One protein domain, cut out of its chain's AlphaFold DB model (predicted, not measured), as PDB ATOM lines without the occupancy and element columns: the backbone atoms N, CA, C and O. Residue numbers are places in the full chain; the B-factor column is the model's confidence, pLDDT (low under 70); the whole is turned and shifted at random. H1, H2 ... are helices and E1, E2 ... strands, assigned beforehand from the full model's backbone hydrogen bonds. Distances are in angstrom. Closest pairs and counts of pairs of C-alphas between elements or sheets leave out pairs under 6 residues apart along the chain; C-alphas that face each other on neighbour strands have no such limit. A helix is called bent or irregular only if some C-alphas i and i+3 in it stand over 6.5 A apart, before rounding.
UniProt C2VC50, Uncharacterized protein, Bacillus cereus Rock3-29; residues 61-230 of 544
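AT A GLANCE: This is residues 61 to 230 of the 544 residues of an uncharacterized protein of Bacillus cereus Rock3-29 (UniProt C2VC50). Two lobes stand end to end: a seven-stranded sheet curled like part of a barrel, and a cluster of five mostly crossed helices. H3 bridges them, packing on the sheet with its residues 178 to 183. The printed part has 170 residues, with seven named strands, E1 to E7, followed by five named helices, H1 to H5; its class is mixed, helices and strands. The mixed sheet runs E5 E4 E7 E1 E2 E3 E6. The whole is compact, with a radius of gyration of the C-alphas of 17.0 A, yet only just elongated, spanning 51 by 33 by 30 A.

IN THESE COORDINATES: E1, residues 61 to 66, begins at C-alpha 61 (73.920, -34.408, 60.567). E2 is residues 71 to 76, E3 82 to 88, E4 93 to 100 with a length of 21.7 A, E5 105 to 108, and E6 118 to 122. E7, residues 132 to 141, is 20.9 A long and bends by 90 degrees at residue 135. H1 is residues 152 to 162, H2 166 to 174, and H3 178 to 190 with a length of 18.2 A. H4, residues 193 to 212, is 28.3 A long, with a kink of 52 degrees near residue 206; it is irregular, with C-alphas 204 and 207 7.5 A apart. H5, residues 216 to 230, is 20.5 A long and ends at C-alpha 230 (58.999, -18.039, 59.580).

HOW THE PARTS SIT: The strongly twisted sheet is a folded sheet, bent back on itself: E5 E4 E7 E1 face E3 E6, with E2 as the hinge. E1, E2 and E3 form a meander, each strand the antiparallel neighbour of the one before; N 64 and O 73 are 2.9 A apart, N 74 and O 82 2.7 A. E7 and E1 are parallel, with N 63 and O 137 at 2.8 A. E4 pairs with E7 over residues 93 to 97 and with E5 over 97 to 100. H3 is on the sheet, over E2 and E3; its closest C-alpha pair with E2 is Val 179 and Ala 73, 5.4 A. H3 touches H1 at a steep tilt of 53 degrees, closest at C-alphas 184 and 153, 5.5 A. H4 and H5 form a helical hairpin at a shallow tilt of 28 degrees. H2 touches H5 about perpendicular, at 89 degrees, closest at C-alphas 174 and 218, 5.4 A. Every O i to N i+4 pair is within hydrogen-bond range in H1, H2, H3 and H5, and 13 of 16 in H4.

THE WHOLE: The C-alphas farthest apart, those of Ile 112 and Lys 193, are 51.6 A apart. The printed part has no cut, and no link is long. The mean pLDDT of the printed part is 82.0; residues 78 to 79, 110 to 116, 143 to 151 and 191 to 192 are under 70.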
ATOM      1  N   TYR A  61      73.784 -33.285  61.499       85.50
ATOM      2  CA  TYR A  61      73.920 -34.408  60.567       85.50
ATOM      3  C   TYR A  61      74.808 -34.078  59.362       85.50
ATOM      4  O   TYR A  61      75.329 -34.983  58.708       85.50
ATOM      5  N   ARG A  62      75.000 -32.788  59.055       89.19
ATOM      6  CA  ARG A  62      75.796 -32.328  57.912       89.19
ATOM      7  C   ARG A  62      76.396 -30.947  58.159       89.19
ATOM      8  O   ARG A  62      75.814 -30.123  58.859       89.19
ATOM      9  N   MET A  63      77.546 -30.696  57.545       90.44
ATOM     10  CA  MET A  63      78.196 -29.391  57.471       90.44
ATOM     11  C   MET A  63      78.383 -28.993  56.007       90.44
ATOM     12  O   MET A  63      78.790 -29.823  55.193       90.44
ATOM     13  N   ASP A  64      78.134 -27.729  55.682       88.56
ATOM     14  CA  ASP A  64      78.315 -27.183  54.338       88.56
ATOM     15  C   ASP A  64      79.199 -25.948  54.361       88.56
ATOM     16  O   ASP A  64      78.954 -25.021  55.127       88.56
ATOM     17  N   LEU A  65      80.219 -25.943  53.509       87.12
ATOM     18  CA  LEU A  65      81.265 -24.933  53.450       87.12
ATOM     19  C   LEU A  65      81.245 -24.247  52.082       87.12
ATOM     20  O   LEU A  65      81.326 -24.913  51.048       87.12
ATOM     21  N   ASP A  66      81.177 -22.921  52.090       84.56
ATOM     22  CA  ASP A  66      81.352 -22.069  50.916       84.56
ATOM     23  C   ASP A  66      82.756 -21.436  50.937       84.56
ATOM     24  O   ASP A  66      83.039 -20.556  51.756       84.56
ATOM     25  N   LEU A  67      83.657 -21.925  50.073       81.88
ATOM     26  CA  LEU A  67      85.058 -21.484  50.026       81.88
ATOM     27  C   LEU A  67      85.203 -20.022  49.599       81.88
ATOM     28  O   LEU A  67      86.147 -19.360  50.024       81.88
ATOM     29  N   TYR A  68      84.298 -19.523  48.755       77.81
ATOM     30  CA  TYR A  68      84.381 -18.162  48.236       77.81
ATOM     31  C   TYR A  68      84.062 -17.137  49.325       77.81
ATOM     32  O   TYR A  68      84.814 -16.184  49.510       77.81
ATOM     33  N   GLU A  69      82.980 -17.356  50.074       74.56
ATOM     34  CA  GLU A  69      82.575 -16.454  51.161       74.56
ATOM     35  C   GLU A  69      83.307 -16.748  52.486       74.56
ATOM     36  O   GLU A  69      83.236 -15.955  53.428       74.56
ATOM     37  N   GLY A  70      84.008 -17.885  52.595       80.88
ATOM     38  CA  GLY A  70      84.627 -18.331  53.849       80.88
ATOM     39  C   GLY A  70      83.584 -18.600  54.938       80.88
ATOM     40  O   GLY A  70      83.812 -18.310  56.118       80.88
ATOM     41  N   ARG A  71      82.415 -19.110  54.538       83.56
ATOM     42  CA  ARG A  71      81.249 -19.335  55.403       83.56
ATOM     43  C   ARG A  71      80.971 -20.823  55.560       83.56
ATOM     44  O   ARG A  71      81.242 -21.623  54.663       83.56
ATOM     45  N   ILE A  72      80.396 -21.189  56.700       86.81
ATOM     46  CA  ILE A  72      79.998 -22.564  56.996       86.81
ATOM     47  C   ILE A  72      78.626 -22.605  57.664       86.81
ATOM     48  O   ILE A  72      78.286 -21.721  58.452       86.81
ATOM     49  N   ALA A  73      77.854 -23.641  57.349       87.50
ATOM     50  CA  ALA A  73      76.575 -23.955  57.968       87.50
ATOM     51  C   ALA A  73      76.600 -25.373  58.551       87.50
ATOM     52  O   ALA A  73      77.097 -26.311  57.930       87.50
ATOM     53  N   PHE A  74      76.062 -25.522  59.754       87.69
ATOM     54  CA  PHE A  74      75.902 -26.771  60.487       87.69
ATOM     55  C   PHE A  74      74.409 -27.080  60.491       87.69
ATOM     56  O   PHE A  74      73.617 -26.387  61.133       87.69
ATOM     57  N   LEU A  75      74.035 -28.100  59.726       82.69
ATOM     58  CA  LEU A  75      72.652 -28.472  59.497       82.69
ATOM     59  C   LEU A  75      72.219 -29.482  60.559       82.69
ATOM     60  O   LEU A  75      72.770 -30.582  60.676       82.69
ATOM     61  N   SER A  76      71.202 -29.100  61.320       78.31
ATOM     62  CA  SER A  76      70.420 -29.976  62.184       78.31
ATOM     63  C   SER A  76      69.146 -30.409  61.458       78.31
ATOM     64  O   SER A  76      68.721 -29.817  60.463       78.31
ATOM     65  N   ARG A  77      68.493 -31.453  61.972       71.31
ATOM     66  CA  ARG A  77      67.117 -31.787  61.563       71.31
ATOM     67  C   ARG A  77      66.074 -30.862  62.196       71.31
ATOM     68  O   ARG A  77      64.911 -30.906  61.813       71.31
ATOM     69  N   GLU A  78      66.500 -30.041  63.152       67.12
ATOM     70  CA  GLU A  78      65.662 -29.192  63.989       67.12
ATOM     71  C   GLU A  78      66.053 -27.727  63.792       67.12
ATOM     72  O   GLU A  78      67.137 -27.318  64.205       67.12
ATOM     73  N   GLY A  79      65.159 -26.933  63.202       67.12
ATOM     74  CA  GLY A  79      65.363 -25.488  63.075       67.12
ATOM     75  C   GLY A  79      66.362 -25.043  61.994       67.12
ATOM     76  O   GLY A  79      66.762 -25.844  61.148       67.12
ATOM     77  N   PRO A  80      66.694 -23.736  61.977       71.81
ATOM     78  CA  PRO A  80      67.635 -23.147  61.026       71.81
ATOM     79  C   PRO A  80      69.078 -23.580  61.312       71.81
ATOM     80  O   PRO A  80      69.431 -23.894  62.453       71.81
ATOM     81  N   ALA A  81      69.925 -23.560  60.282       79.00
ATOM     82  CA  ALA A  81      71.320 -23.961  60.422       79.00
ATOM     83  C   ALA A  81      72.116 -23.022  61.348       79.00
ATOM     84  O   ALA A  81      71.981 -21.793  61.307       79.00
ATOM     85  N   LEU A  82      73.023 -23.606  62.135       81.62
ATOM     86  CA  LEU A  82      74.050 -22.852  62.851       81.62
ATOM     87  C   LEU A  82      75.091 -22.366  61.844       81.62
ATOM     88  O   LEU A  82      75.659 -23.164  61.103       81.62
ATOM     89  N   ARG A  83      75.338 -21.059  61.795       84.81
ATOM     90  CA  ARG A  83      76.208 -20.437  60.791       84.81
ATOM     91  C   ARG A  83      77.454 -19.848  61.425       84.81
ATOM     92  O   ARG A  83      77.485 -19.580  62.623       84.81
ATOM     93  N   GLY A  84      78.481 -19.667  60.607       82.62
ATOM     94  CA  GLY A  84      79.732 -19.087  61.054       82.62
ATOM     95  C   GLY A  84      80.731 -18.873  59.933       82.62
ATOM     96  O   GLY A  84      80.404 -18.918  58.743       82.62
ATOM     97  N   TYR A  85      81.971 -18.655  60.340       85.06
ATOM     98  CA  TYR A  85      83.122 -18.517  59.467       85.06
ATOM     99  C   TYR A  85      83.991 -19.754  59.536       85.06
ATOM    100  O   TYR A  85      84.066 -20.443  60.555       85.06
ATOM    101  N   VAL A  86      84.674 -20.007  58.431       86.12
ATOM    102  CA  VAL A  86      85.615 -21.106  58.311       86.12
ATOM    103  C   VAL A  86      86.912 -20.607  57.699       86.12
ATOM    104  O   VAL A  86      86.916 -19.817  56.758       86.12
ATOM    105  N   ASP A  87      88.019 -21.071  58.252       85.56
ATOM    106  CA  ASP A  87      89.340 -20.937  57.649       85.56
ATOM    107  C   ASP A  87      89.815 -22.339  57.303       85.56
ATOM    108  O   ASP A  87      89.807 -23.197  58.182       85.56
ATOM    109  N   THR A  88      90.131 -22.601  56.038       86.38
ATOM    110  CA  THR A  88      90.341 -23.954  55.516       86.38
ATOM    111  C   THR A  88      91.314 -23.972  54.344       86.38
ATOM    112  O   THR A  88      91.348 -23.035  53.550       86.38
ATOM    113  N   ASP A  89      92.056 -25.070  54.203       82.94
ATOM    114  CA  ASP A  89      92.855 -25.390  53.013       82.94
ATOM    115  C   ASP A  89      92.224 -26.506  52.156       82.94
ATOM    116  O   ASP A  89      92.855 -27.033  51.239       82.94
ATOM    117  N   LEU A  90      90.979 -26.886  52.461       85.69
ATOM    118  CA  LEU A  90      90.258 -27.929  51.738       85.69
ATOM    119  C   LEU A  90      89.866 -27.498  50.325       85.69
ATOM    120  O   LEU A  90      89.286 -26.434  50.117       85.69
ATOM    121  N   ASP A  91      90.057 -28.414  49.378       85.06
ATOM    122  CA  ASP A  91      89.484 -28.311  48.041       85.06
ATOM    123  C   ASP A  91      87.980 -28.633  48.053       85.06
ATOM    124  O   ASP A  91      87.473 -29.337  48.935       85.06
ATOM    125  N   ALA A  92      87.261 -28.162  47.031       85.81
ATOM    126  CA  ALA A  92      85.858 -28.512  46.832       85.81
ATOM    127  C   ALA A  92      85.677 -30.037  46.696       85.81
ATOM    128  O   ALA A  92      86.397 -30.699  45.949       85.81
ATOM    129  N   GLY A  93      84.698 -30.594  47.405       86.25
ATOM    130  CA  GLY A  93      84.480 -32.035  47.495       86.25
ATOM    131  C   GLY A  93      83.568 -32.427  48.656       86.25
ATOM    132  O   GLY A  93      83.093 -31.576  49.404       86.25
ATOM    133  N   ALA A  94      83.316 -33.725  48.805       87.50
ATOM    134  CA  ALA A  94      82.599 -34.282  49.948       87.50
ATOM    135  C   ALA A  94      83.578 -35.061  50.831       87.50
ATOM    136  O   ALA A  94      84.400 -35.821  50.324       87.50
ATOM    137  N   TYR A  95      83.479 -34.870  52.142       87.38
ATOM    138  CA  TYR A  95      84.377 -35.452  53.129       87.38
ATOM    139  C   TYR A  95      83.575 -36.084  54.263       87.38
ATOM    140  O   TYR A  95      82.621 -35.494  54.765       87.38
ATOM    141  N   THR A  96      83.998 -37.263  54.716       88.56
ATOM    142  CA  THR A  96      83.433 -37.892  55.917       88.56
ATOM    143  C   THR A  96      84.248 -37.499  57.141       88.56
ATOM    144  O   THR A  96      85.457 -37.743  57.187       88.56
ATOM    145  N   LEU A  97      83.589 -36.928  58.143       86.75
ATOM    146  CA  LEU A  97      84.187 -36.417  59.365       86.75
ATOM    147  C   LEU A  97      83.872 -37.292  60.582       86.75
ATOM    148  O   LEU A  97      82.786 -37.847  60.716       86.75
ATOM    149  N   SER A  98      84.801 -37.303  61.533       84.44
ATOM    150  CA  SER A  98      84.520 -37.599  62.937       84.44
ATOM    151  C   SER A  98      85.040 -36.462  63.815       84.44
ATOM    152  O   SER A  98      86.046 -35.821  63.500       84.44
ATOM    153  N   VAL A  99      84.328 -36.180  64.903       84.81
ATOM    154  CA  VAL A  99      84.671 -35.109  65.845       84.81
ATOM    155  C   VAL A  99      85.349 -35.702  67.075       84.81
ATOM    156  O   VAL A  99      84.895 -36.699  67.632       84.81
ATOM    157  N   ASN A 100      86.439 -35.083  67.522       85.44
ATOM    158  CA  ASN A 100      87.012 -35.344  68.835       85.44
ATOM    159  C   ASN A 100      86.898 -34.070  69.669       85.44
ATOM    160  O   ASN A 100      87.727 -33.167  69.551       85.44
ATOM    161  N   ALA A 101      85.843 -34.015  70.485       84.25
ATOM    162  CA  ALA A 101      85.513 -32.856  71.307       84.25
ATOM    163  C   ALA A 101      86.601 -32.555  72.352       84.25
ATOM    164  O   ALA A 101      86.985 -31.400  72.510       84.25
ATOM    165  N   GLU A 102      87.174 -33.583  72.991       84.44
ATOM    166  CA  GLU A 102      88.235 -33.419  74.001       84.44
ATOM    167  C   GLU A 102      89.475 -32.722  73.435       84.44
ATOM    168  O   GLU A 102      90.066 -31.854  74.072       84.44
ATOM    169  N   LYS A 103      89.873 -33.104  72.218       83.75
ATOM    170  CA  LYS A 103      91.034 -32.531  71.529       83.75
ATOM    171  C   LYS A 103      90.681 -31.319  70.674       83.75
ATOM    172  O   LYS A 103      91.594 -30.700  70.138       83.75
ATOM    173  N   ARG A 104      89.392 -30.993  70.542       86.50
ATOM    174  CA  ARG A 104      88.864 -29.921  69.688       86.50
ATOM    175  C   ARG A 104      89.378 -30.015  68.247       86.50
ATOM    176  O   ARG A 104      89.852 -29.037  67.671       86.50
ATOM    177  N   VAL A 105      89.324 -31.219  67.673       83.81
ATOM    178  CA  VAL A 105      89.776 -31.486  66.298       83.81
ATOM    179  C   VAL A 105      88.754 -32.287  65.498       83.81
ATOM    180  O   VAL A 105      88.020 -33.116  66.038       83.81
ATOM    181  N   TRP A 106      88.775 -32.068  64.185       85.12
ATOM    182  CA  TRP A 106      88.012 -32.817  63.191       85.12
ATOM    183  C   TRP A 106      88.929 -33.800  62.463       85.12
ATOM    184  O   TRP A 106      90.037 -33.439  62.060       85.12
ATOM    185  N   PHE A 107      88.473 -35.034  62.265       82.25
ATOM    186  CA  PHE A 107      89.191 -36.058  61.510       82.25
ATOM    187  C   PHE A 107      88.460 -36.370  60.208       82.25
ATOM    188  O   PHE A 107      87.306 -36.787  60.241       82.25
ATOM    189  N   ILE A 108      89.147 -36.223  59.072       83.19
ATOM    190  CA  ILE A 108      88.650 -36.659  57.762       83.19
ATOM    191  C   ILE A 108      89.017 -38.131  57.573       83.19
ATOM    192  O   ILE A 108      90.193 -38.483  57.517       83.19
ATOM    193  N   THR A 109      88.000 -38.981  57.472       71.50
ATOM    194  CA  THR A 109      88.117 -40.449  57.539       71.50
ATOM    195  C   THR A 109      88.914 -41.045  56.373       71.50
ATOM    196  O   THR A 109      89.578 -42.065  56.529       71.50
ATOM    197  N   GLU A 110      88.895 -40.393  55.211       66.56
ATOM    198  CA  GLU A 110      89.537 -40.870  53.977       66.56
ATOM    199  C   GLU A 110      90.975 -40.345  53.789       66.56
ATOM    200  O   GLU A 110      91.660 -40.708  52.834       66.56
ATOM    201  N   ALA A 111      91.469 -39.495  54.698       59.59
ATOM    202  CA  ALA A 111      92.788 -38.881  54.580       59.59
ATOM    203  C   ALA A 111      93.871 -39.661  55.353       59.59
ATOM    204  O   ALA A 111      93.753 -39.923  56.545       59.59
ATOM    205  N   ILE A 112      94.999 -39.943  54.688       48.88
ATOM    206  CA  ILE A 112      96.159 -40.680  55.242       48.88
ATOM    207  C   ILE A 112      96.860 -39.913  56.391       48.88
ATOM    208  O   ILE A 112      97.616 -40.498  57.165       48.88
ATOM    209  N   LYS A 113      96.615 -38.600  56.533       54.12
ATOM    210  CA  LYS A 113      97.160 -37.764  57.615       54.12
ATOM    211  C   LYS A 113      96.033 -37.222  58.510       54.12
ATOM    212  O   LYS A 113      95.260 -36.396  58.026       54.12
ATOM    213  N   PRO A 114      95.961 -37.621  59.792       45.31
ATOM    214  CA  PRO A 114      95.014 -37.056  60.749       45.31
ATOM    215  C   PRO A 114      95.432 -35.635  61.185       45.31
ATOM    216  O   PRO A 114      96.583 -35.437  61.571       45.31
ATOM    217  N   GLY A 115      94.518 -34.656  61.156       55.62
ATOM    218  CA  GLY A 115      94.749 -33.294  61.678       55.62
ATOM    219  C   GLY A 115      93.957 -32.177  60.974       55.62
ATOM    220  O   GLY A 115      93.446 -32.389  59.876       55.62
ATOM    221  N   LEU A 116      93.868 -31.008  61.634       59.50
ATOM    222  CA  LEU A 116      93.128 -29.800  61.223       59.50
ATOM    223  C   LEU A 116      93.399 -29.418  59.759       59.50
ATOM    224  O   LEU A 116      94.522 -29.062  59.415       59.50
ATOM    225  N   ARG A 117      92.347 -29.418  58.940       70.75
ATOM    226  CA  ARG A 117      92.319 -28.739  57.632       70.75
ATOM    227  C   ARG A 117      91.391 -27.535  57.609       70.75
ATOM    228  O   ARG A 117      91.316 -26.831  56.615       70.75
ATOM    229  N   PHE A 118      90.679 -27.308  58.713       79.56
ATOM    230  CA  PHE A 118      89.832 -26.146  58.875       79.56
ATOM    231  C   PHE A 118      89.597 -25.792  60.347       79.56
ATOM    232  O   PHE A 118      89.637 -26.661  61.224       79.56
ATOM    233  N   SER A 119      89.347 -24.512  60.606       84.19
ATOM    234  CA  SER A 119      88.876 -23.971  61.882       84.19
ATOM    235  C   SER A 119      87.532 -23.281  61.674       84.19
ATOM    236  O   SER A 119      87.291 -22.721  60.608       84.19
ATOM    237  N   VAL A 120      86.650 -23.367  62.670       87.31
ATOM    238  CA  VAL A 120      85.285 -22.836  62.600       87.31
ATOM    239  C   VAL A 120      85.056 -21.865  63.747       87.31
ATOM    240  O   VAL A 120      85.376 -22.184  64.892       87.31
ATOM    241  N   ASP A 121      84.461 -20.722  63.425       84.88
ATOM    242  CA  ASP A 121      83.951 -19.730  64.369       84.88
ATOM    243  C   ASP A 121      82.444 -19.573  64.128       84.88
ATOM    244  O   ASP A 121      82.044 -19.012  63.108       84.88
ATOM    245  N   LEU A 122      81.610 -20.156  64.996       83.06
ATOM    246  CA  LEU A 122      80.151 -20.094  64.871       83.06
ATOM    247  C   LEU A 122      79.605 -18.812  65.501       83.06
ATOM    248  O   LEU A 122      80.072 -18.374  66.547       83.06
ATOM    249  N   ASP A 123      78.528 -18.278  64.929       74.50
ATOM    250  CA  ASP A 123      77.826 -17.094  65.436       74.50
ATOM    251  C   ASP A 123      77.034 -17.375  66.748       74.50
ATOM    252  O   ASP A 123      76.244 -16.543  67.193       74.50
ATOM    253  N   GLY A 124      77.228 -18.547  67.373       73.38
ATOM    254  CA  GLY A 124      76.479 -19.045  68.530       73.38
ATOM    255  C   GLY A 124      77.293 -20.009  69.416       73.38
ATOM    256  O   GLY A 124      78.331 -19.601  69.937       73.38
ATOM    257  N   PRO A 125      76.826 -21.250  69.663       77.62
ATOM    258  CA  PRO A 125      77.496 -22.189  70.564       77.62
ATOM    259  C   PRO A 125      78.864 -22.635  70.035       77.62
ATOM    260  O   PRO A 125      79.104 -22.668  68.827       77.62
ATOM    261  N   ASP A 126      79.747 -23.037  70.952       82.31
ATOM    262  CA  ASP A 126      81.031 -23.635  70.591       82.31
ATOM    263  C   ASP A 126      80.792 -24.915  69.767       82.31
ATOM    264  O   ASP A 126      80.105 -25.825  70.247       82.31
ATOM    265  N   PRO A 127      81.356 -25.043  68.547       86.25
ATOM    266  CA  PRO A 127      81.144 -26.225  67.718       86.25
ATOM    267  C   PRO A 127      81.534 -27.532  68.427       86.25
ATOM    268  O   PRO A 127      80.952 -28.578  68.146       86.25
ATOM    269  N   PHE A 128      82.478 -27.520  69.371       87.50
ATOM    270  CA  PHE A 128      82.891 -28.738  70.081       87.50
ATOM    271  C   PHE A 128      81.991 -29.119  71.267       87.50
ATOM    272  O   PHE A 128      82.183 -30.189  71.842       87.50
ATOM    273  N   GLU A 129      80.999 -28.293  71.605       85.50
ATOM    274  CA  GLU A 129      79.962 -28.603  72.602       85.50
ATOM    275  C   GLU A 129      78.694 -29.205  71.965       85.50
ATOM    276  O   GLU A 129      77.800 -29.680  72.670       85.50
ATOM    277  N   LEU A 130      78.620 -29.229  70.630       85.25
ATOM    278  CA  LEU A 130      77.485 -29.759  69.874       85.25
ATOM    279  C   LEU A 130      77.495 -31.292  69.776       85.25
ATOM    280  O   LEU A 130      78.527 -31.959  69.883       85.25
ATOM    281  N   ARG A 131      76.315 -31.861  69.508       85.69
ATOM    282  CA  ARG A 131      76.134 -33.289  69.197       85.69
ATOM    283  C   ARG A 131      76.156 -33.509  67.689       85.69
ATOM    284  O   ARG A 131      75.586 -32.713  66.952       85.69
ATOM    285  N   TYR A 132      76.743 -34.616  67.242       86.00
ATOM    286  CA  TYR A 132      76.879 -34.950  65.821       86.00
ATOM    287  C   TYR A 132      76.372 -36.361  65.532       86.00
ATOM    288  O   TYR A 132      76.736 -37.301  66.241       86.00
ATOM    289  N   GLU A 133      75.577 -36.515  64.474       86.44
ATOM    290  CA  GLU A 133      75.250 -37.826  63.911       86.44
ATOM    291  C   GLU A 133      76.502 -38.415  63.233       86.44
ATOM    292  O   GLU A 133      77.345 -37.685  62.708       86.44
ATOM    293  N   GLN A 134      76.652 -39.742  63.262       82.56
ATOM    294  CA  GLN A 134      77.757 -40.446  62.604       82.56
ATOM    295  C   GLN A 134      77.203 -41.403  61.535       82.56
ATOM    296  O   GLN A 134      76.282 -42.162  61.846       82.56
ATOM    297  N   PRO A 135      77.760 -41.422  60.307       81.62
ATOM    298  CA  PRO A 135      78.891 -40.616  59.835       81.62
ATOM    299  C   PRO A 135      78.508 -39.148  59.584       81.62
ATOM    300  O   PRO A 135      77.492 -38.873  58.948       81.62
ATOM    301  N   LEU A 136      79.342 -38.211  60.045       87.88
ATOM    302  CA  LEU A 136      79.149 -36.785  59.776       87.88
ATOM    303  C   LEU A 136      79.694 -36.446  58.388       87.88
ATOM    304  O   LEU A 136      80.832 -36.789  58.068       87.88
ATOM    305  N   VAL A 137      78.915 -35.745  57.569       89.88
ATOM    306  CA  VAL A 137      79.326 -35.359  56.210       89.88
ATOM    307  C   VAL A 137      79.636 -33.866  56.148       89.88
ATOM    308  O   VAL A 137      78.834 -33.049  56.592       89.88
ATOM    309  N   LEU A 138      80.779 -33.515  55.556       90.00
ATOM    310  CA  LEU A 138      81.155 -32.154  55.178       90.00
ATOM    311  C   LEU A 138      81.138 -32.019  53.657       90.00
ATOM    312  O   LEU A 138      81.886 -32.709  52.966       90.00
ATOM    313  N   THR A 139      80.336 -31.094  53.137       89.12
ATOM    314  CA  THR A 139      80.371 -30.719  51.720       89.12
ATOM    315  C   THR A 139      81.091 -29.389  51.576       89.12
ATOM    316  O   THR A 139      80.673 -28.385  52.141       89.12
ATOM    317  N   VAL A 140      82.165 -29.370  50.796       87.31
ATOM    318  CA  VAL A 140      82.931 -28.169  50.469       87.31
ATOM    319  C   VAL A 140      82.620 -27.774  49.038       87.31
ATOM    320  O   VAL A 140      82.824 -28.548  48.103       87.31
ATOM    321  N   GLN A 141      82.124 -26.559  48.857       83.62
ATOM    322  CA  GLN A 141      81.820 -25.994  47.553       83.62
ATOM    323  C   GLN A 141      82.745 -24.814  47.283       83.62
ATOM    324  O   GLN A 141      83.082 -24.055  48.187       83.62
ATOM    325  N   ALA A 142      83.119 -24.623  46.018       77.62
ATOM    326  CA  ALA A 142      83.907 -23.463  45.605       77.62
ATOM    327  C   ALA A 142      83.197 -22.122  45.883       77.62
ATOM    328  O   ALA A 142      83.867 -21.098  45.932       77.62
ATOM    329  N   GLY A 143      81.870 -22.139  46.064       67.50
ATOM    330  CA  GLY A 143      81.021 -20.957  46.188       67.50
ATOM    331  C   GLY A 143      80.622 -20.358  44.838       67.50
ATOM    332  O   GLY A 143      81.121 -20.764  43.784       67.50
ATOM    333  N   MET A 144      79.691 -19.401  44.846       58.38
ATOM    334  CA  MET A 144      79.301 -18.663  43.637       58.38
ATOM    335  C   MET A 144      80.017 -17.316  43.560       58.38
ATOM    336  O   MET A 144      79.669 -16.375  44.267       58.38
ATOM    337  N   GLN A 145      80.961 -17.189  42.623       51.31
ATOM    338  CA  GLN A 145      81.521 -15.888  42.257       51.31
ATOM    339  C   GLN A 145      80.438 -15.016  41.604       51.31
ATOM    340  O   GLN A 145      80.005 -15.274  40.476       51.31
ATOM    341  N   SER A 146      80.023 -13.946  42.287       48.53
ATOM    342  CA  SER A 146      79.325 -12.831  41.639       48.53
ATOM    343  C   SER A 146      80.231 -12.274  40.534       48.53
ATOM    344  O   SER A 146      81.410 -12.008  40.769       48.53
ATOM    345  N   LYS A 147      79.690 -12.049  39.324       42.72
ATOM    346  CA  LYS A 147      80.425 -11.454  38.181       42.72
ATOM    347  C   LYS A 147      81.090 -10.104  38.505       42.72
ATOM    348  O   LYS A 147      81.877  -9.617  37.696       42.72
ATOM    349  N   HIS A 148      80.766  -9.499  39.649       42.03
ATOM    350  CA  HIS A 148      81.214  -8.172  40.045       42.03
ATOM    351  C   HIS A 148      81.994  -8.113  41.367       42.03
ATOM    352  O   HIS A 148      82.324  -7.007  41.781       42.03
ATOM    353  N   ASN A 149      82.351  -9.239  42.007       46.62
ATOM    354  CA  ASN A 149      83.060  -9.224  43.304       46.62
ATOM    355  C   ASN A 149      82.288  -8.457  44.413       46.62
ATOM    356  O   ASN A 149      82.883  -7.904  45.337       46.62
ATOM    357  N   ILE A 150      80.959  -8.391  44.289       48.69
ATOM    358  CA  ILE A 150      80.023  -7.752  45.228       48.69
ATOM    359  C   ILE A 150      79.366  -8.848  46.077       48.69
ATOM    360  O   ILE A 150      79.230  -9.980  45.610       48.69
ATOM    361  N   ASP A 151      78.988  -8.494  47.310       64.81
ATOM    362  CA  ASP A 151      78.248  -9.321  48.269       64.81
ATOM    363  C   ASP A 151      77.093 -10.081  47.588       64.81
ATOM    364  O   ASP A 151      76.054  -9.511  47.235       64.81
ATOM    365  N   SER A 152      77.298 -11.389  47.412       71.50
ATOM    366  CA  SER A 152      76.395 -12.295  46.702       71.50
ATOM    367  C   SER A 152      75.003 -12.366  47.345       71.50
ATOM    368  O   SER A 152      74.002 -12.561  46.646       71.50
ATOM    369  N   VAL A 153      74.905 -12.119  48.654       77.81
ATOM    370  CA  VAL A 153      73.643 -12.090  49.401       77.81
ATOM    371  C   VAL A 153      72.863 -10.815  49.079       77.81
ATOM    372  O   VAL A 153      71.677 -10.885  48.755       77.81
ATOM    373  N   ALA A 154      73.519  -9.653  49.104       79.75
ATOM    374  CA  ALA A 154      72.877  -8.365  48.835       79.75
ATOM    375  C   ALA A 154      72.324  -8.279  47.402       79.75
ATOM    376  O   ALA A 154      71.187  -7.840  47.201       79.75
ATOM    377  N   ASP A 155      73.087  -8.758  46.416       80.56
ATOM    378  CA  ASP A 155      72.645  -8.834  45.020       80.56
ATOM    379  C   ASP A 155      71.440  -9.771  44.859       80.56
ATOM    380  O   ASP A 155      70.462  -9.430  44.183       80.56
ATOM    381  N   THR A 156      71.474 -10.929  45.523       85.31
ATOM    382  CA  THR A 156      70.368 -11.896  45.506       85.31
ATOM    383  C   THR A 156      69.105 -11.299  46.119       85.31
ATOM    384  O   THR A 156      68.030 -11.399  45.532       85.31
ATOM    385  N   ILE A 157      69.215 -10.602  47.250       87.62
ATOM    386  CA  ILE A 157      68.085  -9.912  47.883       87.62
ATOM    387  C   ILE A 157      67.517  -8.840  46.954       87.62
ATOM    388  O   ILE A 157      66.305  -8.784  46.738       87.62
ATOM    389  N   ALA A 158      68.382  -8.013  46.362       87.69
ATOM    390  CA  ALA A 158      67.964  -6.973  45.431       87.69
ATOM    391  C   ALA A 158      67.262  -7.560  44.195       87.69
ATOM    392  O   ALA A 158      66.284  -6.979  43.713       87.69
ATOM    393  N   PHE A 159      67.728  -8.709  43.693       89.94
ATOM    394  CA  PHE A 159      67.051  -9.467  42.645       89.94
ATOM    395  C   PHE A 159      65.670  -9.938  43.109       89.94
ATOM    396  O   PHE A 159      64.678  -9.615  42.460       89.94
ATOM    397  N   LEU A 160      65.578 -10.628  44.250       92.00
ATOM    398  CA  LEU A 160      64.323 -11.192  44.759       92.00
ATOM    399  C   LEU A 160      63.257 -10.117  45.008       92.00
ATOM    400  O   LEU A 160      62.089 -10.321  44.682       92.00
ATOM    401  N   GLN A 161      63.654  -8.951  45.519       90.94
ATOM    402  CA  GLN A 161      62.750  -7.824  45.758       90.94
ATOM    403  C   GLN A 161      62.232  -7.174  44.464       90.94
ATOM    404  O   GLN A 161      61.107  -6.672  44.436       90.94
ATOM    405  N   LYS A 162      63.035  -7.155  43.391       91.50
ATOM    406  CA  LYS A 162      62.671  -6.538  42.100       91.50
ATOM    407  C   LYS A 162      61.952  -7.496  41.156       91.50
ATOM    408  O   LYS A 162      61.106  -7.058  40.375       91.50
ATOM    409  N   GLU A 163      62.317  -8.772  41.199       93.94
ATOM    410  CA  GLU A 163      61.739  -9.822  40.369       93.94
ATOM    411  C   GLU A 163      60.247  -9.958  40.679       93.94
ATOM    412  O   GLU A 163      59.847  -9.910  41.839       93.94
ATOM    413  N   ARG A 164      59.415 -10.103  39.646       89.19
ATOM    414  CA  ARG A 164      57.954 -10.242  39.779       89.19
ATOM    415  C   ARG A 164      57.476 -11.666  39.524       89.19
ATOM    416  O   ARG A 164      56.363 -12.005  39.907       89.19
ATOM    417  N   SER A 165      58.285 -12.483  38.856       92.75
ATOM    418  CA  SER A 165      57.971 -13.884  38.597       92.75
ATOM    419  C   SER A 165      58.313 -14.751  39.811       92.75
ATOM    420  O   SER A 165      59.483 -14.876  40.177       92.75
ATOM    421  N   GLN A 166      57.302 -15.399  40.401       91.12
ATOM    422  CA  GLN A 166      57.511 -16.314  41.533       91.12
ATOM    423  C   GLN A 166      58.414 -17.482  41.159       91.12
ATOM    424  O   GLN A 166      59.359 -17.783  41.883       91.12
ATOM    425  N   SER A 167      58.203 -18.076  39.986       90.94
ATOM    426  CA  SER A 167      59.037 -19.180  39.513       90.94
ATOM    427  C   SER A 167      60.495 -18.766  39.325       90.94
ATOM    428  O   SER A 167      61.401 -19.549  39.597       90.94
ATOM    429  N   MET A 168      60.765 -17.516  38.921       90.06
ATOM    430  CA  MET A 168      62.143 -17.015  38.835       90.06
ATOM    431  C   MET A 168      62.769 -16.800  40.215       90.06
ATOM    432  O   MET A 168      63.942 -17.126  40.394       90.06
ATOM    433  N   ARG A 169      62.000 -16.313  41.199       93.81
ATOM    434  CA  ARG A 169      62.466 -16.201  42.588       93.81
ATOM    435  C   ARG A 169      62.776 -17.573  43.190       93.81
ATOM    436  O   ARG A 169      63.876 -17.769  43.699       93.81
ATOM    437  N   TRP A 170      61.865 -18.540  43.053       93.44
ATOM    438  CA  TRP A 170      62.089 -19.922  43.484       93.44
ATOM    439  C   TRP A 170      63.310 -20.535  42.803       93.44
ATOM    440  O   TRP A 170      64.161 -21.123  43.467       93.44
ATOM    441  N   ARG A 171      63.458 -20.347  41.488       89.94
ATOM    442  CA  ARG A 171      64.615 -20.847  40.737       89.94
ATOM    443  C   ARG A 171      65.931 -20.231  41.199       89.94
ATOM    444  O   ARG A 171      66.921 -20.951  41.270       89.94
ATOM    445  N   ALA A 172      65.946 -18.936  41.509       89.88
ATOM    446  CA  ALA A 172      67.129 -18.280  42.052       89.88
ATOM    447  C   ALA A 172      67.526 -18.895  43.401       89.88
ATOM    448  O   ALA A 172      68.675 -19.299  43.557       89.88
ATOM    449  N   LEU A 173      66.567 -19.063  44.318       92.00
ATOM    450  CA  LEU A 173      66.803 -19.669  45.634       92.00
ATOM    451  C   LEU A 173      67.247 -21.138  45.542       92.00
ATOM    452  O   LEU A 173      68.184 -21.543  46.224       92.00
ATOM    453  N   MET A 174      66.636 -21.936  44.658       88.25
ATOM    454  CA  MET A 174      66.998 -23.348  44.458       88.25
ATOM    455  C   MET A 174      68.438 -23.542  43.962       88.25
ATOM    456  O   MET A 174      68.998 -24.622  44.147       88.25
ATOM    457  N   CYS A 175      69.033 -22.526  43.336       84.25
ATOM    458  CA  CYS A 175      70.411 -22.555  42.849       84.25
ATOM    459  C   CYS A 175      71.450 -22.118  43.896       84.25
ATOM    460  O   CYS A 175      72.642 -22.246  43.628       84.25
ATOM    461  N   LEU A 176      71.031 -21.602  45.057       83.19
ATOM    462  CA  LEU A 176      71.953 -21.170  46.109       83.19
ATOM    463  C   LEU A 176      72.553 -22.371  46.861       83.19
ATOM    464  O   LEU A 176      71.878 -23.388  47.053       83.19
ATOM    465  N   SER A 177      73.796 -22.238  47.335       78.06
ATOM    466  CA  SER A 177      74.354 -23.145  48.350       78.06
ATOM    467  C   SER A 177      73.527 -23.057  49.639       78.06
ATOM    468  O   SER A 177      72.838 -22.063  49.863       78.06
ATOM    469  N   ASP A 178      73.554 -24.095  50.477       77.50
ATOM    470  CA  ASP A 178      72.804 -24.111  51.746       77.50
ATOM    471  C   ASP A 178      73.186 -22.913  52.638       77.50
ATOM    472  O   ASP A 178      72.321 -22.231  53.179       77.50
ATOM    473  N   VAL A 179      74.475 -22.573  52.675       79.69
ATOM    474  CA  VAL A 179      75.010 -21.425  53.420       79.69
ATOM    475  C   VAL A 179      74.456 -20.088  52.905       79.69
ATOM    476  O   VAL A 179      73.936 -19.292  53.687       79.69
ATOM    477  N   LEU A 180      74.530 -19.842  51.590       79.25
ATOM    478  CA  LEU A 180      74.026 -18.599  50.990       79.25
ATOM    479  C   LEU A 180      72.508 -18.484  51.092       79.25
ATOM    480  O   LEU A 180      71.984 -17.388  51.270       79.25
ATOM    481  N   LEU A 181      71.801 -19.605  50.964       85.38
ATOM    482  CA  LEU A 181      70.356 -19.654  51.100       85.38
ATOM    483  C   LEU A 181      69.927 -19.192  52.495       85.38
ATOM    484  O   LEU A 181      69.102 -18.288  52.602       85.38
ATOM    485  N   GLU A 182      70.516 -19.759  53.546       84.44
ATOM    486  CA  GLU A 182      70.238 -19.385  54.936       84.44
ATOM    487  C   GLU A 182      70.532 -17.896  55.194       84.44
ATOM    488  O   GLU A 182      69.704 -17.192  55.767       84.44
ATOM    489  N   ASP A 183      71.662 -17.381  54.697       80.31
ATOM    490  CA  ASP A 183      72.020 -15.962  54.827       80.31
ATOM    491  C   ASP A 183      71.039 -15.027  54.100       80.31
ATOM    492  O   ASP A 183      70.650 -13.986  54.642       80.31
ATOM    493  N   VAL A 184      70.596 -15.398  52.894       86.25
ATOM    494  CA  VAL A 184      69.596 -14.642  52.124       86.25
ATOM    495  C   VAL A 184      68.244 -14.632  52.835       86.25
ATOM    496  O   VAL A 184      67.621 -13.572  52.932       86.25
ATOM    497  N   ILE A 185      67.774 -15.781  53.328       88.88
ATOM    498  CA  ILE A 185      66.470 -15.879  53.995       88.88
ATOM    499  C   ILE A 185      66.476 -15.132  55.331       88.88
ATOM    500  O   ILE A 185      65.551 -14.357  55.580       88.88
ATOM    501  N   ASP A 186      67.519 -15.294  56.150       83.56
ATOM    502  CA  ASP A 186      67.672 -14.580  57.421       83.56
ATOM    503  C   ASP A 186      67.594 -13.063  57.207       83.56
ATOM    504  O   ASP A 186      66.816 -12.368  57.858       83.56
ATOM    505  N   GLN A 187      68.322 -12.550  56.214       81.88
ATOM    506  CA  GLN A 187      68.341 -11.120  55.926       81.88
ATOM    507  C   GLN A 187      67.024 -10.615  55.306       81.88
ATOM    508  O   GLN A 187      66.573  -9.513  55.626       81.88
ATOM    509  N   LEU A 188      66.355 -11.400  54.453       86.19
ATOM    510  CA  LEU A 188      65.003 -11.064  53.980       86.19
ATOM    511  C   LEU A 188      64.003 -10.987  55.136       86.19
ATOM    512  O   LEU A 188      63.109 -10.139  55.122       86.19
ATOM    513  N   TRP A 189      64.159 -11.851  56.136       86.00
ATOM    514  CA  TRP A 189      63.300 -11.885  57.309       86.00
ATOM    515  C   TRP A 189      63.590 -10.740  58.294       86.00
ATOM    516  O   TRP A 189      62.651 -10.176  58.869       86.00
ATOM    517  N   SER A 190      64.866 -10.365  58.454       75.44
ATOM    518  CA  SER A 190      65.345  -9.442  59.491       75.44
ATOM    519  C   SER A 190      65.353  -7.960  59.105       75.44
ATOM    520  O   SER A 190      65.303  -7.112  59.996       75.44
ATOM    521  N   VAL A 191      65.456  -7.621  57.811       66.25
ATOM    522  CA  VAL A 191      65.812  -6.250  57.396       66.25
ATOM    523  C   VAL A 191      64.625  -5.283  57.321       66.25
ATOM    524  O   VAL A 191      64.817  -4.148  57.730       66.25
ATOM    525  N   GLU A 192      63.426  -5.667  56.840       65.56
ATOM    526  CA  GLU A 192      62.200  -4.824  56.874       65.56
ATOM    527  C   GLU A 192      60.960  -5.513  56.240       65.56
ATOM    528  O   GLU A 192      61.080  -6.533  55.558       65.56
ATOM    529  N   LYS A 193      59.757  -4.918  56.393       79.88
ATOM    530  CA  LYS A 193      58.451  -5.438  55.893       79.88
ATOM    531  C   LYS A 193      58.466  -5.909  54.433       79.88
ATOM    532  O   LYS A 193      57.739  -6.833  54.080       79.88
ATOM    533  N   THR A 194      59.267  -5.271  53.582       84.19
ATOM    534  CA  THR A 194      59.379  -5.616  52.157       84.19
ATOM    535  C   THR A 194      60.005  -6.996  51.948       84.19
ATOM    536  O   THR A 194      59.537  -7.745  51.097       84.19
ATOM    537  N   GLY A 195      61.028  -7.361  52.727       86.06
ATOM    538  CA  GLY A 195      61.644  -8.689  52.651       86.06
ATOM    539  C   GLY A 195      60.701  -9.780  53.161       86.06
ATOM    540  O   GLY A 195      60.497 -10.786  52.485       86.06
ATOM    541  N   GLN A 196      60.006  -9.517  54.271       87.94
ATOM    542  CA  GLN A 196      58.967 -10.409  54.796       87.94
ATOM    543  C   GLN A 196      57.821 -10.613  53.796       87.94
ATOM    544  O   GLN A 196      57.315 -11.722  53.656       87.94
ATOM    545  N   ALA A 197      57.437  -9.575  53.045       90.00
ATOM    546  CA  ALA A 197      56.432  -9.702  51.994       90.00
ATOM    547  C   ALA A 197      56.878 -10.660  50.877       90.00
ATOM    548  O   ALA A 197      56.068 -11.461  50.427       90.00
ATOM    549  N   VAL A 198      58.157 -10.631  50.472       92.06
ATOM    550  CA  VAL A 198      58.707 -11.599  49.503       92.06
ATOM    551  C   VAL A 198      58.631 -13.023  50.055       92.06
ATOM    552  O   VAL A 198      58.222 -13.928  49.336       92.06
ATOM    553  N   ILE A 199      58.972 -13.223  51.332       92.44
ATOM    554  CA  ILE A 199      58.878 -14.533  51.993       92.44
ATOM    555  C   ILE A 199      57.436 -15.057  52.008       92.44
ATOM    556  O   ILE A 199      57.190 -16.194  51.611       92.44
ATOM    557  N   MET A 200      56.470 -14.227  52.405       91.94
ATOM    558  CA  MET A 200      55.059 -14.630  52.445       91.94
ATOM    559  C   MET A 200      54.497 -14.932  51.050       91.94
ATOM    560  O   MET A 200      53.696 -15.849  50.892       91.94
ATOM    561  N   ASP A 201      54.934 -14.190  50.036       92.75
ATOM    562  CA  ASP A 201      54.560 -14.384  48.630       92.75
ATOM    563  C   ASP A 201      55.156 -15.687  48.050       92.75
ATOM    564  O   ASP A 201      54.478 -16.447  47.352       92.75
ATOM    565  N   LEU A 202      56.394 -16.026  48.424       94.88
ATOM    566  CA  LEU A 202      56.994 -17.330  48.125       94.88
ATOM    567  C   LEU A 202      56.196 -18.464  48.779       94.88
ATOM    568  O   LEU A 202      55.774 -19.388  48.086       94.88
ATOM    569  N   LEU A 203      55.910 -18.373  50.081       94.19
ATOM    570  CA  LEU A 203      55.126 -19.383  50.804       94.19
ATOM    571  C   LEU A 203      53.735 -19.594  50.191       94.19
ATOM    572  O   LEU A 203      53.292 -20.731  50.044       94.19
ATOM    573  N   ALA A 204      53.062 -18.514  49.787       92.38
ATOM    574  CA  ALA A 204      51.752 -18.579  49.143       92.38
ATOM    575  C   ALA A 204      51.792 -19.208  47.737       92.38
ATOM    576  O   ALA A 204      50.805 -19.799  47.303       92.38
ATOM    577  N   SER A 205      52.919 -19.105  47.024       93.12
ATOM    578  CA  SER A 205      53.089 -19.643  45.666       93.12
ATOM    579  C   SER A 205      53.690 -21.051  45.613       93.12
ATOM    580  O   SER A 205      53.785 -21.632  44.529       93.12
ATOM    581  N   PHE A 206      54.070 -21.630  46.757       92.62
ATOM    582  CA  PHE A 206      54.746 -22.927  46.812       92.62
ATOM    583  C   PHE A 206      53.960 -24.055  46.129       92.62
ATOM    584  O   PHE A 206      54.549 -24.794  45.349       92.62
ATOM    585  N   GLU A 207      52.651 -24.200  46.383       87.88
ATOM    586  CA  GLU A 207      51.857 -25.285  45.774       87.88
ATOM    587  C   GLU A 207      51.880 -25.208  44.244       87.88
ATOM    588  O   GLU A 207      52.054 -26.216  43.560       87.88
ATOM    589  N   GLN A 208      51.762 -23.994  43.702       90.12
ATOM    590  CA  GLN A 208      51.830 -23.771  42.266       90.12
ATOM    591  C   GLN A 208      53.206 -24.168  41.722       90.12
ATOM    592  O   GLN A 208      53.282 -24.917  40.748       90.12
ATOM    593  N   GLU A 209      54.290 -23.733  42.365       92.44
ATOM    594  CA  GLU A 209      55.648 -24.069  41.932       92.44
ATOM    595  C   GLU A 209      55.937 -25.575  42.057       92.44
ATOM    596  O   GLU A 209      56.544 -26.166  41.162       92.44
ATOM    597  N   ALA A 210      55.433 -26.229  43.107       88.94
ATOM    598  CA  ALA A 210      55.585 -27.665  43.330       88.94
ATOM    599  C   ALA A 210      54.975 -28.508  42.200       88.94
ATOM    600  O   ALA A 210      55.484 -29.588  41.904       88.94
ATOM    601  N   THR A 211      53.928 -28.012  41.532       87.69
ATOM    602  CA  THR A 211      53.335 -28.688  40.363       87.69
ATOM    603  C   THR A 211      54.102 -28.469  39.057       87.69
ATOM    604  O   THR A 211      53.897 -29.214  38.101       87.69
ATOM    605  N   GLN A 212      54.968 -27.455  38.993       88.50
ATOM    606  CA  GLN A 212      55.617 -27.013  37.752       88.50
ATOM    607  C   GLN A 212      57.112 -27.334  37.708       88.50
ATOM    608  O   GLN A 212      57.680 -27.504  36.626       88.50
ATOM    609  N   THR A 213      57.761 -27.414  38.869       87.06
ATOM    610  CA  THR A 213      59.199 -27.656  38.955       87.06
ATOM    611  C   THR A 213      59.560 -29.099  38.601       87.06
ATOM    612  O   THR A 213      58.903 -30.057  39.002       87.06
ATOM    613  N   ASN A 214      60.684 -29.273  37.907       89.19
ATOM    614  CA  ASN A 214      61.336 -30.572  37.733       89.19
ATOM    615  C   ASN A 214      62.387 -30.858  38.824       89.19
ATOM    616  O   ASN A 214      63.106 -31.852  38.735       89.19
ATOM    617  N   ARG A 215      62.493 -29.990  39.841       85.06
ATOM    618  CA  ARG A 215      63.455 -30.080  40.951       85.06
ATOM    619  C   ARG A 215      62.744 -30.067  42.317       85.06
ATOM    620  O   ARG A 215      62.986 -29.176  43.128       85.06
ATOM    621  N   PRO A 216      61.864 -31.045  42.607       85.44
ATOM    622  CA  PRO A 216      61.043 -31.041  43.824       85.44
ATOM    623  C   PRO A 216      61.868 -31.126  45.117       85.44
ATOM    624  O   PRO A 216      61.462 -30.584  46.141       85.44
ATOM    625  N   ILE A 217      63.042 -31.765  45.071       84.31
ATOM    626  CA  ILE A 217      63.955 -31.870  46.219       84.31
ATOM    627  C   ILE A 217      64.560 -30.502  46.557       84.31
ATOM    628  O   ILE A 217      64.566 -30.104  47.719       84.31
ATOM    629  N   ASP A 218      65.021 -29.760  45.547       84.06
ATOM    630  CA  ASP A 218      65.590 -28.423  45.747       84.06
ATOM    631  C   ASP A 218      64.523 -27.428  46.211       84.06
ATOM    632  O   ASP A 218      64.791 -26.592  47.072       84.06
ATOM    633  N   LEU A 219      63.297 -27.549  45.696       89.69
ATOM    634  CA  LEU A 219      62.167 -26.739  46.143       89.69
ATOM    635  C   LEU A 219      61.838 -27.009  47.620       89.69
ATOM    636  O   LEU A 219      61.684 -26.076  48.404       89.69
ATOM    637  N   ALA A 220      61.775 -28.285  48.012       87.25
ATOM    638  CA  ALA A 220      61.546 -28.695  49.394       87.25
ATOM    639  C   ALA A 220      62.653 -28.199  50.338       87.25
ATOM    640  O   ALA A 220      62.355 -27.758  51.446       87.25
ATOM    641  N   ARG A 221      63.916 -28.226  49.894       86.75
ATOM    642  CA  ARG A 221      65.059 -27.664  50.628       86.75
ATOM    643  C   ARG A 221      64.862 -26.176  50.912       86.75
ATOM    644  O   ARG A 221      64.949 -25.771  52.063       86.75
ATOM    645  N   VAL A 222      64.534 -25.384  49.888       90.50
ATOM    646  CA  VAL A 222      64.290 -23.940  50.047       90.50
ATOM    647  C   VAL A 222      63.104 -23.673  50.969       90.50
ATOM    648  O   VAL A 222      63.207 -22.823  51.850       90.50
ATOM    649  N   LEU A 223      62.004 -24.418  50.811       91.38
ATOM    650  CA  LEU A 223      60.845 -24.289  51.692       91.38
ATOM    651  C   LEU A 223      61.241 -24.497  53.159       91.38
ATOM    652  O   LEU A 223      60.903 -23.661  53.989       91.38
ATOM    653  N   ARG A 224      61.993 -25.559  53.474       85.88
ATOM    654  CA  ARG A 224      62.413 -25.854  54.855       85.88
ATOM    655  C   ARG A 224      63.185 -24.706  55.485       85.88
ATOM    656  O   ARG A 224      62.905 -24.360  56.628       85.88
ATOM    657  N   VAL A 225      64.111 -24.100  54.740       85.62
ATOM    658  CA  VAL A 225      64.861 -22.938  55.229       85.62
ATOM    659  C   VAL A 225      63.899 -21.792  55.531       85.62
ATOM    660  O   VAL A 225      63.873 -21.300  56.654       85.62
ATOM    661  N   ILE A 226      63.036 -21.422  54.579       90.38
ATOM    662  CA  ILE A 226      62.042 -20.354  54.772       90.38
ATOM    663  C   ILE A 226      61.182 -20.605  56.019       90.38
ATOM    664  O   ILE A 226      60.977 -19.703  56.837       90.38
ATOM    665  N   GLU A 227      60.693 -21.827  56.192       87.06
ATOM    666  CA  GLU A 227      59.838 -22.206  57.314       87.06
ATOM    667  C   GLU A 227      60.572 -22.217  58.654       87.06
ATOM    668  O   GLU A 227      59.977 -21.843  59.662       87.06
ATOM    669  N   GLY A 228      61.863 -22.558  58.666       80.44
ATOM    670  CA  GLY A 228      62.714 -22.483  59.854       80.44
ATOM    671  C   GLY A 228      62.824 -21.070  60.436       80.44
ATOM    672  O   GLY A 228      62.873 -20.914  61.658       80.44
ATOM    673  N   PHE A 229      62.792 -20.035  59.588       80.12
ATOM    674  CA  PHE A 229      62.764 -18.633  60.029       80.12
ATOM    675  C   PHE A 229      61.349 -18.125  60.319       80.12
ATOM    676  O   PHE A 229      61.141 -17.344  61.253       80.12
ATOM    677  N   THR A 230      60.366 -18.579  59.541       83.69
ATOM    678  CA  THR A 230      58.999 -18.039  59.580       83.69
ATOM    679  C   THR A 230      58.168 -18.629  60.722       83.69
ATOM    680  O   THR A 230      57.383 -17.912  61.345       83.69
TER     681      THR A 230